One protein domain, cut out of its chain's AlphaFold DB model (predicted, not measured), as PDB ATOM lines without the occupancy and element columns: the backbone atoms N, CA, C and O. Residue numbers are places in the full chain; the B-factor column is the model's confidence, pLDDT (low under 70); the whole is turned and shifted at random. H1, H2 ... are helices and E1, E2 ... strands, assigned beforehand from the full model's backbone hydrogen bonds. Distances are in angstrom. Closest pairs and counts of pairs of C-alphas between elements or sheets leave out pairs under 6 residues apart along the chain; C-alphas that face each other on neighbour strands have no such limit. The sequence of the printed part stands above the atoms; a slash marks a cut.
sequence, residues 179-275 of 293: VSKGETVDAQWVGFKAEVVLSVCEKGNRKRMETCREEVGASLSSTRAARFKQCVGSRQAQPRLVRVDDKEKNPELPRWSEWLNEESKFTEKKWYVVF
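This is residues 179 to 275 of the 293 residues of an uncharacterized protein of Deltaproteobacteria bacterium (UniProt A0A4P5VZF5). One long helix, H1, lies lengthwise over one face of a small sheet of three strands, above its edge strand E1. Two shorter helices pack on H1 at a steep tilt, H2 on its later residues and H3 on its earlier ones, while residues 244 to 256 make a wide loop between E1 and E2. The printed part has 97 residues, with three named helices and then three named strands along the chain, H1 H2 H3 E1 E2 E3; the sheet's order is E1, E3, E2, antiparallel throughout, and the class is mostly helix. The whole is compact, with a radius of gyration of the C-alphas of 14.0 A, and flat in outline, 40 by 34 by 18 A.

Begin with H1, residues 179 to 200, and look at its residues 193 to 200, which touch H2, residues 206 to 219; the closest C-alphas, of Val 197 and Arg 213, are 6.1 A apart. The two run opposite ways at a steep tilt of 49 degrees. Residues 181 to 189 of H1 touch H3, residues 222 to 233, with the C-alphas of Val 185 and Lys 229 closest at 6.1 A, opposite ways at a steep tilt of 60 degrees. H2 and H3 are apart. In the three helices every O i to N i+4 pair is within hydrogen-bond range. Next find the sheet: E1, residues 240 to 243, is the antiparallel neighbour of E3, residues 271 to 274, with N 242 and O 272 at 2.9 A. On the other side of E3 is E2, residues 257 to 259, antiparallel to it, with N 258 and O 273 at 2.9 A; E2 and E3 form a hairpin. H1 is on this sheet, making two layers, a helix on one face of a sheet. Its height over the sheet is 9.4 A, and it runs along the strands over E1, at 4 degrees to E1 on the local plane. H3 only grazes the sheet, with residues 224 to 228, and H2 is not on it.

Find C-alpha 179 at (19.730, -31.424, -19.468); from there H1 runs 31.7 A to C-alpha 200 at (19.052, -3.233, -4.972). H2 covers 20.0 A and H3 15.8 A. E1 and E3 are 10.0 A each and E2 is 7.0 A; E3 ends with C-alpha 274 at (31.153, -12.625, -5.384).

The C-alphas farthest apart, of Val 179 and Lys 247, are 45.2 A apart. The printed part has no cut. The links E1 to E2 and E2 to E3 are long, with 13 and 11 residues. Mean pLDDT of the printed part is 86.7; look for values under 70 at residues 246 to 247, 249 to 250 and 267 to 269.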
ATOM      1  N   VAL A 179      20.775 -32.400 -19.129       89.44
ATOM      2  CA  VAL A 179      19.730 -31.424 -19.468       89.44
ATOM      3  C   VAL A 179      19.038 -30.928 -18.201       89.44
ATOM      4  O   VAL A 179      19.004 -29.721 -17.967       89.44
ATOM      5  N   SER A 180      18.591 -31.833 -17.326       88.75
ATOM      6  CA  SER A 180      17.937 -31.467 -16.065       88.75
ATOM      7  C   SER A 180      18.852 -30.633 -15.159       88.75
ATOM      8  O   SER A 180      18.440 -29.595 -14.637       88.75
ATOM      9  N   LYS A 181      20.135 -31.008 -15.030       86.44
ATOM     10  CA  LYS A 181      21.139 -30.188 -14.330       86.44
ATOM     11  C   LYS A 181      21.220 -28.787 -14.954       86.44
ATOM     12  O   LYS A 181      21.156 -27.804 -14.218       86.44
ATOM     13  N   GLY A 182      21.290 -28.674 -16.281       86.69
ATOM     14  CA  GLY A 182      21.288 -27.389 -16.989       86.69
ATOM     15  C   GLY A 182      20.056 -26.528 -16.680       86.69
ATOM     16  O   GLY A 182      20.199 -25.357 -16.325       86.69
ATOM     17  N   GLU A 183      18.860 -27.115 -16.719       89.12
ATOM     18  CA  GLU A 183      17.603 -26.428 -16.392       89.12
ATOM     19  C   GLU A 183      17.572 -25.929 -14.941       89.12
ATOM     20  O   GLU A 183      17.145 -24.801 -14.679       89.12
ATOM     21  N   THR A 184      18.073 -26.721 -13.985       92.00
ATOM     22  CA  THR A 184      18.139 -26.292 -12.577       92.00
ATOM     23  C   THR A 184      19.082 -25.106 -12.377       92.00
ATOM     24  O   THR A 184      18.747 -24.176 -11.641       92.00
ATOM     25  N   VAL A 185      20.229 -25.092 -13.060       92.50
ATOM     26  CA  VAL A 185      21.189 -23.981 -13.013       92.50
ATOM     27  C   VAL A 185      20.579 -22.715 -13.626       92.50
ATOM     28  O   VAL A 185      20.730 -21.618 -13.078       92.50
ATOM     29  N   ASP A 186      19.828 -22.857 -14.717       91.62
ATOM     30  CA  ASP A 186      19.127 -21.747 -15.363       91.62
ATOM     31  C   ASP A 186      18.022 -21.168 -14.474       91.62
ATOM     32  O   ASP A 186      17.921 -19.944 -14.325       91.62
ATOM     33  N   ALA A 187      17.248 -22.026 -13.808       93.31
ATOM     34  CA  ALA A 187      16.256 -21.606 -12.824       93.31
ATOM     35  C   ALA A 187      16.905 -20.863 -11.640       93.31
ATOM     36  O   ALA A 187      16.409 -19.813 -11.219       93.31
ATOM     37  N   GLN A 188      18.050 -21.347 -11.148       93.62
ATOM     38  CA  GLN A 188      18.806 -20.681 -10.084       93.62
ATOM     39  C   GLN A 188      19.330 -19.306 -10.513       93.62
ATOM     40  O   GLN A 188      19.268 -18.365  -9.723       93.62
ATOM     41  N   TRP A 189      19.768 -19.144 -11.766       94.94
ATOM     42  CA  TRP A 189      20.146 -17.832 -12.297       94.94
ATOM     43  C   TRP A 189      18.962 -16.861 -12.331       94.94
ATOM     44  O   TRP A 189      19.100 -15.696 -11.952       94.94
ATOM     45  N   VAL A 190      17.780 -17.314 -12.757       94.62
ATOM     46  CA  VAL A 190      16.568 -16.477 -12.733       94.62
ATOM     47  C   VAL A 190      16.216 -16.064 -11.302       94.62
ATOM     48  O   VAL A 190      15.926 -14.887 -11.075       94.62
ATOM     49  N   GLY A 191      16.302 -16.991 -10.344       94.31
ATOM     50  CA  GLY A 191      16.109 -16.710  -8.919       94.31
ATOM     51  C   GLY A 191      17.098 -15.670  -8.390       94.31
ATOM     52  O   GLY A 191      16.682 -14.675  -7.799       94.31
ATOM     53  N   PHE A 192      18.386 -15.833  -8.700       95.44
ATOM     54  CA  PHE A 192      19.430 -14.879  -8.328       95.44
ATOM     55  C   PHE A 192      19.166 -13.482  -8.903       95.44
ATOM     56  O   PHE A 192      19.228 -12.495  -8.176       95.44
ATOM     57  N   LYS A 193      18.789 -13.368 -10.184       94.44
ATOM     58  CA  LYS A 193      18.421 -12.065 -10.772       94.44
ATOM     59  C   LYS A 193      17.273 -11.399 -10.012       94.44
ATOM     60  O   LYS A 193      17.318 -10.192  -9.777       94.44
ATOM     61  N   ALA A 194      16.247 -12.166  -9.642       93.19
ATOM     62  CA  ALA A 194      15.119 -11.646  -8.879       93.19
ATOM     63  C   ALA A 194      15.554 -11.169  -7.483       93.19
ATOM     64  O   ALA A 194      15.151 -10.086  -7.061       93.19
ATOM     65  N   GLU A 195      16.418 -11.926  -6.804       93.06
ATOM     66  CA  GLU A 195      16.998 -11.552  -5.510       93.06
ATOM     67  C   GLU A 195      17.816 -10.257  -5.601       93.06
ATOM     68  O   GLU A 195      17.637  -9.356  -4.776       93.06
ATOM     69  N   VAL A 196      18.654 -10.118  -6.634       92.31
ATOM     70  CA  VAL A 196      19.448  -8.901  -6.855       92.31
ATOM     71  C   VAL A 196      18.543  -7.696  -7.069       92.31
ATOM     72  O   VAL A 196      18.724  -6.662  -6.430       92.31
ATOM     73  N   VAL A 197      17.522  -7.832  -7.917       91.50
ATOM     74  CA  VAL A 197      16.545  -6.766  -8.166       91.50
ATOM     75  C   VAL A 197      15.822  -6.358  -6.881       91.50
ATOM     76  O   VAL A 197      15.667  -5.165  -6.635       91.50
ATOM     77  N   LEU A 198      15.385  -7.315  -6.059       90.56
ATOM     78  CA  LEU A 198      14.695  -7.025  -4.796       90.56
ATOM     79  C   LEU A 198      15.611  -6.361  -3.760       90.56
ATOM     80  O   LEU A 198      15.139  -5.535  -2.982       90.56
ATOM     81  N   SER A 199      16.896  -6.715  -3.756       88.75
ATOM     82  CA  SER A 199      17.880  -6.191  -2.804       88.75
ATOM     83  C   SER A 199      18.363  -4.787  -3.169       88.75
ATOM     84  O   SER A 199      18.564  -3.955  -2.287       88.75
ATOM     85  N   VAL A 200      18.536  -4.513  -4.464       89.06
ATOM     86  CA  VAL A 200      19.052  -3.233  -4.972       89.06
ATOM     87  C   VAL A 200      17.938  -2.202  -5.145       89.06
ATOM     88  O   VAL A 200      18.106  -1.037  -4.786       89.06
ATOM     89  N   CYS A 201      16.790  -2.603  -5.696       88.81
ATOM     90  CA  CYS A 201      15.695  -1.676  -5.962       88.81
ATOM     91  C   CYS A 201      14.854  -1.451  -4.703       88.81
ATOM     92  O   CYS A 201      13.872  -2.149  -4.446       88.81
ATOM     93  N   GLU A 202      15.223  -0.431  -3.932       80.06
ATOM     94  CA  GLU A 202      14.460   0.035  -2.774       80.06
ATOM     95  C   GLU A 202      13.048   0.514  -3.156       80.06
ATOM     96  O   GLU A 202      12.813   1.024  -4.252       80.06
ATOM     97  N   LYS A 203      12.095   0.401  -2.219       73.88
ATOM     98  CA  LYS A 203      10.696   0.819  -2.417       73.88
ATOM     99  C   LYS A 203      10.609   2.266  -2.934       73.88
ATOM    100  O   LYS A 203      11.109   3.197  -2.309       73.88
ATOM    101  N   GLY A 204       9.900   2.470  -4.046       77.25
ATOM    102  CA  GLY A 204       9.691   3.783  -4.660       77.25
ATOM    103  C   GLY A 204       8.455   3.837  -5.564       77.25
ATOM    104  O   GLY A 204       7.691   2.878  -5.651       77.25
ATOM    105  N   ASN A 205       8.248   4.967  -6.252       84.44
ATOM    106  CA  ASN A 205       7.169   5.111  -7.240       84.44
ATOM    107  C   ASN A 205       7.361   4.106  -8.399       84.44
ATOM    108  O   ASN A 205       8.497   3.813  -8.775       84.44
ATOM    109  N   ARG A 206       6.266   3.622  -9.003       87.19
ATOM    110  CA  ARG A 206       6.249   2.600 -10.066       87.19
ATOM    111  C   ARG A 206       7.273   2.869 -11.171       87.19
ATOM    112  O   ARG A 206       8.024   1.971 -11.523       87.19
ATOM    113  N   LYS A 207       7.353   4.119 -11.646       88.38
ATOM    114  CA  LYS A 207       8.315   4.531 -12.684       88.38
ATOM    115  C   LYS A 207       9.773   4.340 -12.249       88.38
ATOM    116  O   LYS A 207      10.579   3.851 -13.023       88.38
ATOM    117  N   ARG A 208      10.107   4.676 -10.997       86.38
ATOM    118  CA  ARG A 208      11.466   4.511 -10.451       86.38
ATOM    119  C   ARG A 208      11.834   3.032 -10.319       86.38
ATOM    120  O   ARG A 208      12.966   2.669 -10.613       86.38
ATOM    121  N   MET A 209      10.881   2.195  -9.910       88.94
ATOM    122  CA  MET A 209      11.075   0.744  -9.809       88.94
ATOM    123  C   MET A 209      11.286   0.093 -11.173       88.94
ATOM    124  O   MET A 209      12.112  -0.801 -11.297       88.94
ATOM    125  N   GLU A 210      10.542   0.533 -12.185       89.75
ATOM    126  CA  GLU A 210      10.663   0.038 -13.556       89.75
ATOM    127  C   GLU A 210      12.047   0.356 -14.134       89.75
ATOM    128  O   GLU A 210      12.753  -0.563 -14.538       89.75
ATOM    129  N   THR A 211      12.499   1.610 -14.024       90.38
ATOM    130  CA  THR A 211      13.854   2.001 -14.447       90.38
ATOM    131  C   THR A 211      14.945   1.271 -13.659       90.38
ATOM    132  O   THR A 211      15.919   0.816 -14.245       90.38
ATOM    133  N   CYS A 212      14.784   1.098 -12.340       89.44
ATOM    134  CA  CYS A 212      15.756   0.349 -11.540       89.44
ATOM    135  C   CYS A 212      15.864  -1.116 -11.989       89.44
ATOM    136  O   CYS A 212      16.965  -1.637 -12.135       89.44
ATOM    137  N   ARG A 213      14.731  -1.778 -12.264       91.75
ATOM    138  CA  ARG A 213      14.711  -3.161 -12.769       91.75
ATOM    139  C   ARG A 213      15.415  -3.290 -14.112       91.75
ATOM    140  O   ARG A 213      16.106  -4.280 -14.327       91.75
ATOM    141  N   GLU A 214      15.238  -2.311 -14.991       90.69
ATOM    142  CA  GLU A 214      15.879  -2.279 -16.302       90.69
ATOM    143  C   GLU A 214      17.396  -2.074 -16.184       90.69
ATOM    144  O   GLU A 214      18.158  -2.868 -16.729       90.69
ATOM    145  N   GLU A 215      17.845  -1.090 -15.398       90.12
ATOM    146  CA  GLU A 215      19.275  -0.811 -15.192       90.12
ATOM    147  C   GLU A 215      19.996  -1.971 -14.472       90.12
ATOM    148  O   GLU A 215      21.080  -2.393 -14.886       90.12
ATOM    149  N   VAL A 216      19.378  -2.549 -13.432       90.25
ATOM    150  CA  VAL A 216      19.912  -3.729 -12.731       90.25
ATOM    151  C   VAL A 216      19.884  -4.957 -13.641       90.25
ATOM    152  O   VAL A 216      20.855  -5.712 -13.679       90.25
ATOM    153  N   GLY A 217      18.824  -5.145 -14.425       89.75
ATOM    154  CA  GLY A 217      18.738  -6.219 -15.414       89.75
ATOM    155  C   GLY A 217      19.838  -6.126 -16.474       89.75
ATOM    156  O   GLY A 217      20.488  -7.129 -16.757       89.75
ATOM    157  N   ALA A 218      20.106  -4.922 -16.988       89.62
ATOM    158  CA  ALA A 218      21.183  -4.660 -17.942       89.62
ATOM    159  C   ALA A 218      22.570  -4.930 -17.338       89.62
ATOM    160  O   ALA A 218      23.466  -5.414 -18.030       89.62
ATOM    161  N   SER A 219      22.737  -4.685 -16.034       89.19
ATOM    162  CA  SER A 219      23.972  -5.031 -15.331       89.19
ATOM    163  C   SER A 219      24.191  -6.547 -15.243       89.19
ATOM    164  O   SER A 219      25.329  -7.005 -15.287       89.19
ATOM    165  N   LEU A 220      23.140  -7.365 -15.164       91.25
ATOM    166  CA  LEU A 220      23.245  -8.829 -15.095       91.25
ATOM    167  C   LEU A 220      23.389  -9.435 -16.502       91.25
ATOM    168  O   LEU A 220      22.538 -10.191 -16.973       91.25
ATOM    169  N   SER A 221      24.493  -9.077 -17.162       90.12
ATOM    170  CA  SER A 221      24.820  -9.449 -18.540       90.12
ATOM    171  C   SER A 221      24.963 -10.961 -18.754       90.12
ATOM    172  O   SER A 221      25.138 -11.743 -17.815       90.12
ATOM    173  N   SER A 222      24.951 -11.380 -20.024       90.31
ATOM    174  CA  SER A 222      25.205 -12.772 -20.423       90.31
ATOM    175  C   SER A 222      26.554 -13.299 -19.921       90.31
ATOM    176  O   SER A 222      26.648 -14.464 -19.542       90.31
ATOM    177  N   THR A 223      27.576 -12.444 -19.830       91.31
ATOM    178  CA  THR A 223      28.890 -12.799 -19.271       91.31
ATOM    179  C   THR A 223      28.800 -13.156 -17.787       91.31
ATOM    180  O   THR A 223      29.362 -14.164 -17.358       91.31
ATOM    181  N   ARG A 224      28.051 -12.379 -16.991       92.56
ATOM    182  CA  ARG A 224      27.829 -12.681 -15.565       92.56
ATOM    183  C   ARG A 224      26.964 -13.921 -15.384       92.56
ATOM    184  O   ARG A 224      27.238 -14.709 -14.484       92.56
ATOM    185  N   ALA A 225      25.994 -14.131 -16.275       92.94
ATOM    186  CA  ALA A 225      25.226 -15.368 -16.320       92.94
ATOM    187  C   ALA A 225      26.144 -16.574 -16.563       92.94
ATOM    188  O   ALA A 225      26.080 -17.533 -15.805       92.94
ATOM    189  N   ALA A 226      27.046 -16.522 -17.547       91.94
ATOM    190  CA  ALA A 226      27.986 -17.610 -17.823       91.94
ATOM    191  C   ALA A 226      28.877 -17.934 -16.609       91.94
ATOM    192  O   ALA A 226      28.976 -19.096 -16.220       91.94
ATOM    193  N   ARG A 227      29.440 -16.910 -15.947       91.25
ATOM    194  CA  ARG A 227      30.229 -17.089 -14.713       91.25
ATOM    195  C   ARG A 227      29.395 -17.669 -13.574       91.25
ATOM    196  O   ARG A 227      29.858 -18.560 -12.872       91.25
ATOM    197  N   PHE A 228      28.155 -17.210 -13.406       93.94
ATOM    198  CA  PHE A 228      27.238 -17.763 -12.413       93.94
ATOM    199  C   PHE A 228      26.966 -19.247 -12.671       93.94
ATOM    200  O   PHE A 228      27.122 -20.066 -11.766       93.94
ATOM    201  N   LYS A 229      26.616 -19.599 -13.915       91.94
ATOM    202  CA  LYS A 229      26.342 -20.983 -14.319       91.94
ATOM    203  C   LYS A 229      27.562 -21.880 -14.120       91.94
ATOM    204  O   LYS A 229      27.400 -22.997 -13.649       91.94
ATOM    205  N   GLN A 230      28.769 -21.384 -14.399       90.50
ATOM    206  CA  GLN A 230      30.014 -22.109 -14.136       90.50
ATOM    207  C   GLN A 230      30.202 -22.395 -12.638       90.50
ATOM    208  O   GLN A 230      30.496 -23.526 -12.257       90.50
ATOM    209  N   CYS A 231      29.980 -21.404 -11.774       91.00
ATOM    210  CA  CYS A 231      30.141 -21.563 -10.326       91.00
ATOM    211  C   CYS A 231      29.143 -22.531  -9.696       91.00
ATOM    212  O   CYS A 231      29.500 -23.337  -8.837       91.00
ATOM    213  N   VAL A 232      27.894 -22.458 -10.144       91.00
ATOM    214  CA  VAL A 232      26.829 -23.336  -9.667       91.00
ATOM    215  C   VAL A 232      26.977 -24.742 -10.254       91.00
ATOM    216  O   VAL A 232      26.859 -25.723  -9.522       91.00
ATOM    217  N   GLY A 233      27.273 -24.851 -11.552       86.25
ATOM    218  CA  GLY A 233      27.441 -26.126 -12.251       86.25
ATOM    219  C   GLY A 233      28.600 -26.954 -11.698       86.25
ATOM    220  O   GLY A 233      28.436 -28.147 -11.456       86.25
ATOM    221  N   SER A 234      29.727 -26.304 -11.393       86.06
ATOM    222  CA  SER A 234      30.895 -26.934 -10.756       86.06
ATOM    223  C   SER A 234      30.713 -27.226  -9.258       86.06
ATOM    224  O   SER A 234      31.590 -27.835  -8.644       86.06
ATOM    225  N   ARG A 235      29.591 -26.791  -8.657       85.50
ATOM    226  CA  ARG A 235      29.270 -26.887  -7.217       85.50
ATOM    227  C   ARG A 235      30.306 -26.251  -6.281       85.50
ATOM    228  O   ARG A 235      30.307 -26.541  -5.089       85.50
ATOM    229  N   GLN A 236      31.159 -25.364  -6.790       83.19
ATOM    230  CA  GLN A 236      32.220 -24.741  -5.995       83.19
ATOM    231  C   GLN A 236      31.675 -23.711  -4.998       83.19
ATOM    232  O   GLN A 236      32.065 -23.703  -3.832       83.19
ATOM    233  N   ALA A 237      30.783 -22.827  -5.450       85.50
ATOM    234  CA  ALA A 237      30.133 -21.828  -4.607       85.50
ATOM    235  C   ALA A 237      28.880 -21.269  -5.289       85.50
ATOM    236  O   ALA A 237      28.872 -21.060  -6.502       85.50
ATOM    237  N   GLN A 238      27.850 -20.948  -4.504       89.88
ATOM    238  CA  GLN A 238      26.711 -20.171  -4.989       89.88
ATOM    239  C   GLN A 238      27.082 -18.679  -4.974       89.88
ATOM    240  O   GLN A 238      27.383 -18.149  -3.898       89.88
ATOM    241  N   PRO A 239      27.091 -17.987  -6.130       93.75
ATOM    242  CA  PRO A 239      27.397 -16.565  -6.160       93.75
ATOM    243  C   PRO A 239      26.399 -15.778  -5.317       93.75
ATOM    244  O   PRO A 239      25.196 -16.034  -5.360       93.75
ATOM    245  N   ARG A 240      26.908 -14.811  -4.557       93.38
ATOM    246  CA  ARG A 240      26.108 -14.018  -3.618       93.38
ATOM    247  C   ARG A 240      26.284 -12.532  -3.867       93.38
ATOM    248  O   ARG A 240      27.383 -12.070  -4.184       93.38
ATOM    249  N   LEU A 241      25.195 -11.795  -3.697       93.69
ATOM    250  CA  LEU A 241      25.193 -10.343  -3.727       93.69
ATOM    251  C   LEU A 241      25.607  -9.808  -2.348       93.69
ATOM    252  O   LEU A 241      25.056 -10.224  -1.331       93.69
ATOM    253  N   VAL A 242      26.567  -8.885  -2.307       92.19
ATOM    254  CA  VAL A 242      27.069  -8.285  -1.064       92.19
ATOM    255  C   VAL A 242      26.963  -6.767  -1.142       92.19
ATOM    256  O   VAL A 242      27.337  -6.165  -2.151       92.19
ATOM    257  N   ARG A 243      26.444  -6.153  -0.070       89.75
ATOM    258  CA  ARG A 243      26.385  -4.696   0.090       89.75
ATOM    259  C   ARG A 243      27.629  -4.191   0.814       89.75
ATOM    260  O   ARG A 243      28.045  -4.795   1.796       89.75
ATOM    261  N   VAL A 244      28.170  -3.070   0.362       87.69
ATOM    262  CA  VAL A 244      29.257  -2.333   1.011       87.69
ATOM    263  C   VAL A 244      28.666  -1.291   1.945       87.69
ATOM    264  O   VAL A 244      27.752  -0.557   1.566       87.69
ATOM    265  N   ASP A 245      29.183  -1.232   3.168       79.50
ATOM    266  CA  ASP A 245      28.770  -0.231   4.142       79.50
ATOM    267  C   ASP A 245      29.378   1.136   3.803       79.50
ATOM    268  O   ASP A 245      30.576   1.258   3.548       79.50
ATOM    269  N   ASP A 246      28.571   2.198   3.894       68.31
ATOM    270  CA  ASP A 246      28.944   3.580   3.528       68.31
ATOM    271  C   ASP A 246      30.151   4.154   4.319       68.31
ATOM    272  O   ASP A 246      30.620   5.261   4.047       68.31
ATOM    273  N   LYS A 247      30.657   3.429   5.327       68.88
ATOM    274  CA  LYS A 247      31.811   3.820   6.152       68.88
ATOM    275  C   LYS A 247      33.158   3.437   5.530       68.88
ATOM    276  O   LYS A 247      34.170   4.042   5.884       68.88
ATOM    277  N   GLU A 248      33.188   2.474   4.612       70.88
ATOM    278  CA  GLU A 248      34.404   2.012   3.943       70.88
ATOM    279  C   GLU A 248      34.585   2.754   2.615       70.88
ATOM    280  O   GLU A 248      33.941   2.462   1.613       70.88
ATOM    281  N   LYS A 249      35.474   3.754   2.596       59.88
ATOM    282  CA  LYS A 249      35.686   4.598   1.409       59.88
ATOM    283  C   LYS A 249      36.389   3.902   0.235       59.88
ATOM    284  O   LYS A 249      36.503   4.525  -0.816       59.88
ATOM    285  N   ASN A 250      36.852   2.660   0.390       68.62
ATOM    286  CA  ASN A 250      37.399   1.840  -0.694       68.62
ATOM    287  C   ASN A 250      37.569   0.379  -0.216       68.62
ATOM    288  O   ASN A 250      38.667   0.020   0.210       68.62
ATOM    289  N   PRO A 251      36.510  -0.451  -0.180       77.75
ATOM    290  CA  PRO A 251      36.647  -1.833   0.272       77.75
ATOM    291  C   PRO A 251      37.533  -2.623  -0.699       77.75
ATOM    292  O   PRO A 251      37.343  -2.565  -1.918       77.75
ATOM    293  N   GLU A 252      38.496  -3.379  -0.170       81.06
ATOM    294  CA  GLU A 252      39.245  -4.340  -0.977       81.06
ATOM    295  C   GLU A 252      38.307  -5.472  -1.397       81.06
ATOM    296  O   GLU A 252      37.820  -6.263  -0.587       81.06
ATOM    297  N   LEU A 253      38.020  -5.520  -2.693       84.25
ATOM    298  CA  LEU A 253      37.165  -6.532  -3.280       84.25
ATOM    299  C   LEU A 253      37.874  -7.897  -3.322       84.25
ATOM    300  O   LEU A 253      39.032  -7.974  -3.742       84.25
ATOM    301  N   PRO A 254      37.182  -9.002  -2.984       88.00
ATOM    302  CA  PRO A 254      37.689 -10.342  -3.248       88.00
ATOM    303  C   PRO A 254      38.085 -10.514  -4.721       88.00
ATOM    304  O   PRO A 254      37.407 -10.006  -5.616       88.00
ATOM    305  N   ARG A 255      39.138 -11.295  -4.986       87.12
ATOM    306  CA  ARG A 255      39.736 -11.468  -6.326       87.12
ATOM    307  C   ARG A 255      38.734 -11.829  -7.432       87.12
ATOM    308  O   ARG A 255      38.921 -11.425  -8.575       87.12
ATOM    309  N   TRP A 256      37.681 -12.575  -7.101       90.19
ATOM    310  CA  TRP A 256      36.648 -13.021  -8.048       90.19
ATOM    311  C   TRP A 256      35.309 -12.317  -7.836       90.19
ATOM    312  O   TRP A 256      34.251 -12.885  -8.101       90.19
ATOM    313  N   SER A 257      35.344 -11.084  -7.343       91.81
ATOM    314  CA  SER A 257      34.157 -10.247  -7.225       91.81
ATOM    315  C   SER A 257      34.105  -9.166  -8.298       91.81
ATOM    316  O   SER A 257      35.119  -8.794  -8.886       91.81
ATOM    317  N   GLU A 258      32.896  -8.700  -8.593       90.75
ATOM    318  CA  GLU A 258      32.649  -7.708  -9.634       90.75
ATOM    319  C   GLU A 258      31.558  -6.735  -9.183       90.75
ATOM    320  O   GLU A 258      30.509  -7.159  -8.686       90.75
ATOM    321  N   TRP A 259      31.788  -5.432  -9.364       90.06
ATOM    322  CA  TRP A 259      30.800  -4.405  -9.041       90.06
ATOM    323  C   TRP A 259      29.564  -4.507  -9.939       90.06
ATOM    324  O   TRP A 259      29.638  -4.703 -11.160       90.06
ATOM    325  N   LEU A 260      28.397  -4.320  -9.330       85.94
ATOM    326  CA  LEU A 260      27.130  -4.247 -10.035       85.94
ATOM    327  C   LEU A 260      26.994  -2.841 -10.644       85.94
ATOM    328  O   LEU A 260      26.594  -1.925  -9.950       85.94
ATOM    329  N   ASN A 261      27.391  -2.681 -11.911       80.12
ATOM    330  CA  ASN A 261      27.309  -1.456 -12.732       80.12
ATOM    331  C   ASN A 261      27.660  -0.140 -12.001       80.12
ATOM    332  O   ASN A 261      26.838   0.451 -11.306       80.12
ATOM    333  N   GLU A 262      28.873   0.365 -12.215       71.19
ATOM    334  CA  GLU A 262      29.363   1.579 -11.548       71.19
ATOM    335  C   GLU A 262      28.692   2.877 -12.027       71.19
ATOM    336  O   GLU A 262      28.798   3.897 -11.350       71.19
ATOM    337  N   GLU A 263      27.997   2.844 -13.166       71.88
ATOM    338  CA  GLU A 263      27.433   4.030 -13.820       71.88
ATOM    339  C   GLU A 263      25.956   4.276 -13.469       71.88
ATOM    340  O   GLU A 263      25.411   5.338 -13.772       71.88
ATOM    341  N   SER A 264      25.286   3.315 -12.823       78.12
ATOM    342  CA  SER A 264      23.880   3.464 -12.440       78.12
ATOM    343  C   SER A 264      23.730   4.149 -11.083       78.12
ATOM    344  O   SER A 264      24.287   3.727 -10.068       78.12
ATOM    345  N   LYS A 265      22.848   5.153 -11.052       74.75
ATOM    346  CA  LYS A 265      22.405   5.878  -9.847       74.75
ATOM    347  C   LYS A 265      21.749   4.991  -8.775       74.75
ATOM    348  O   LYS A 265      21.502   5.449  -7.663       74.75
ATOM    349  N   PHE A 266      21.369   3.757  -9.120       75.62
ATOM    350  CA  PHE A 266      20.752   2.805  -8.189       75.62
ATOM    351  C   PHE A 266      21.767   1.858  -7.553       75.62
ATOM    352  O   PHE A 266      21.506   1.318  -6.480       75.62
ATOM    353  N   THR A 267      22.912   1.656  -8.198       69.19
ATOM    354  CA  THR A 267      23.933   0.705  -7.753       69.19
ATOM    355  C   THR A 267      25.231   1.360  -7.300       69.19
ATOM    356  O   THR A 267      26.063   0.629  -6.769       69.19
ATOM    357  N   GLU A 268      25.378   2.689  -7.449       65.69
ATOM    358  CA  GLU A 268      26.549   3.536  -7.123       65.69
ATOM    359  C   GLU A 268      27.516   2.926  -6.092       65.69
ATOM    360  O   GLU A 268      27.479   3.261  -4.911       65.69
ATOM    361  N   LYS A 269      28.386   2.011  -6.544       64.69
ATOM    362  CA  LYS A 269      29.454   1.347  -5.769       64.69
ATOM    363  C   LYS A 269      29.035   0.790  -4.401       64.69
ATOM    364  O   LYS A 269      29.857   0.676  -3.494       64.69
ATOM    365  N   LYS A 270      27.765   0.408  -4.245       82.44
ATOM    366  CA  LYS A 270      27.248  -0.182  -2.998       82.44
ATOM    367  C   LYS A 270      27.098  -1.687  -3.065       82.44
ATOM    368  O   LYS A 270      26.964  -2.309  -2.021       82.44
ATOM    369  N   TRP A 271      27.115  -2.272  -4.258       88.81
ATOM    370  CA  TRP A 271      26.810  -3.684  -4.446       88.81
ATOM    371  C   TRP A 271      27.808  -4.355  -5.374       88.81
ATOM    372  O   TRP A 271      28.040  -3.890  -6.490       88.81
ATOM    373  N   TYR A 272      28.347  -5.485  -4.940       91.88
ATOM    374  CA  TYR A 272      29.171  -6.351  -5.773       91.88
ATOM    375  C   TYR A 272      28.695  -7.798  -5.668       91.88
ATOM    376  O   TYR A 272      28.066  -8.206  -4.687       91.88
ATOM    377  N   VAL A 273      28.981  -8.579  -6.703       92.50
ATOM    378  CA  VAL A 273      28.706 -10.016  -6.736       92.50
ATOM    379  C   VAL A 273      30.013 -10.754  -6.510       92.50
ATOM    380  O   VAL A 273      31.008 -10.457  -7.168       92.50
ATOM    381  N   VAL A 274      30.018 -11.717  -5.590       93.69
ATOM    382  CA  VAL A 274      31.153 -12.625  -5.384       93.69
ATOM    383  C   VAL A 274      30.904 -13.899  -6.174       93.69
ATOM    384  O   VAL A 274      29.918 -14.589  -5.913       93.69
ATOM    385  N   PHE A 275      31.793 -14.212  -7.112       93.25
ATOM    386  CA  PHE A 275      31.790 -15.472  -7.853       93.25
ATOM    387  C   PHE A 275      32.757 -16.486  -7.221       93.25
ATOM    388  O   PHE A 275      33.549 -16.156  -6.337       93.25
TER     389      PHE A 275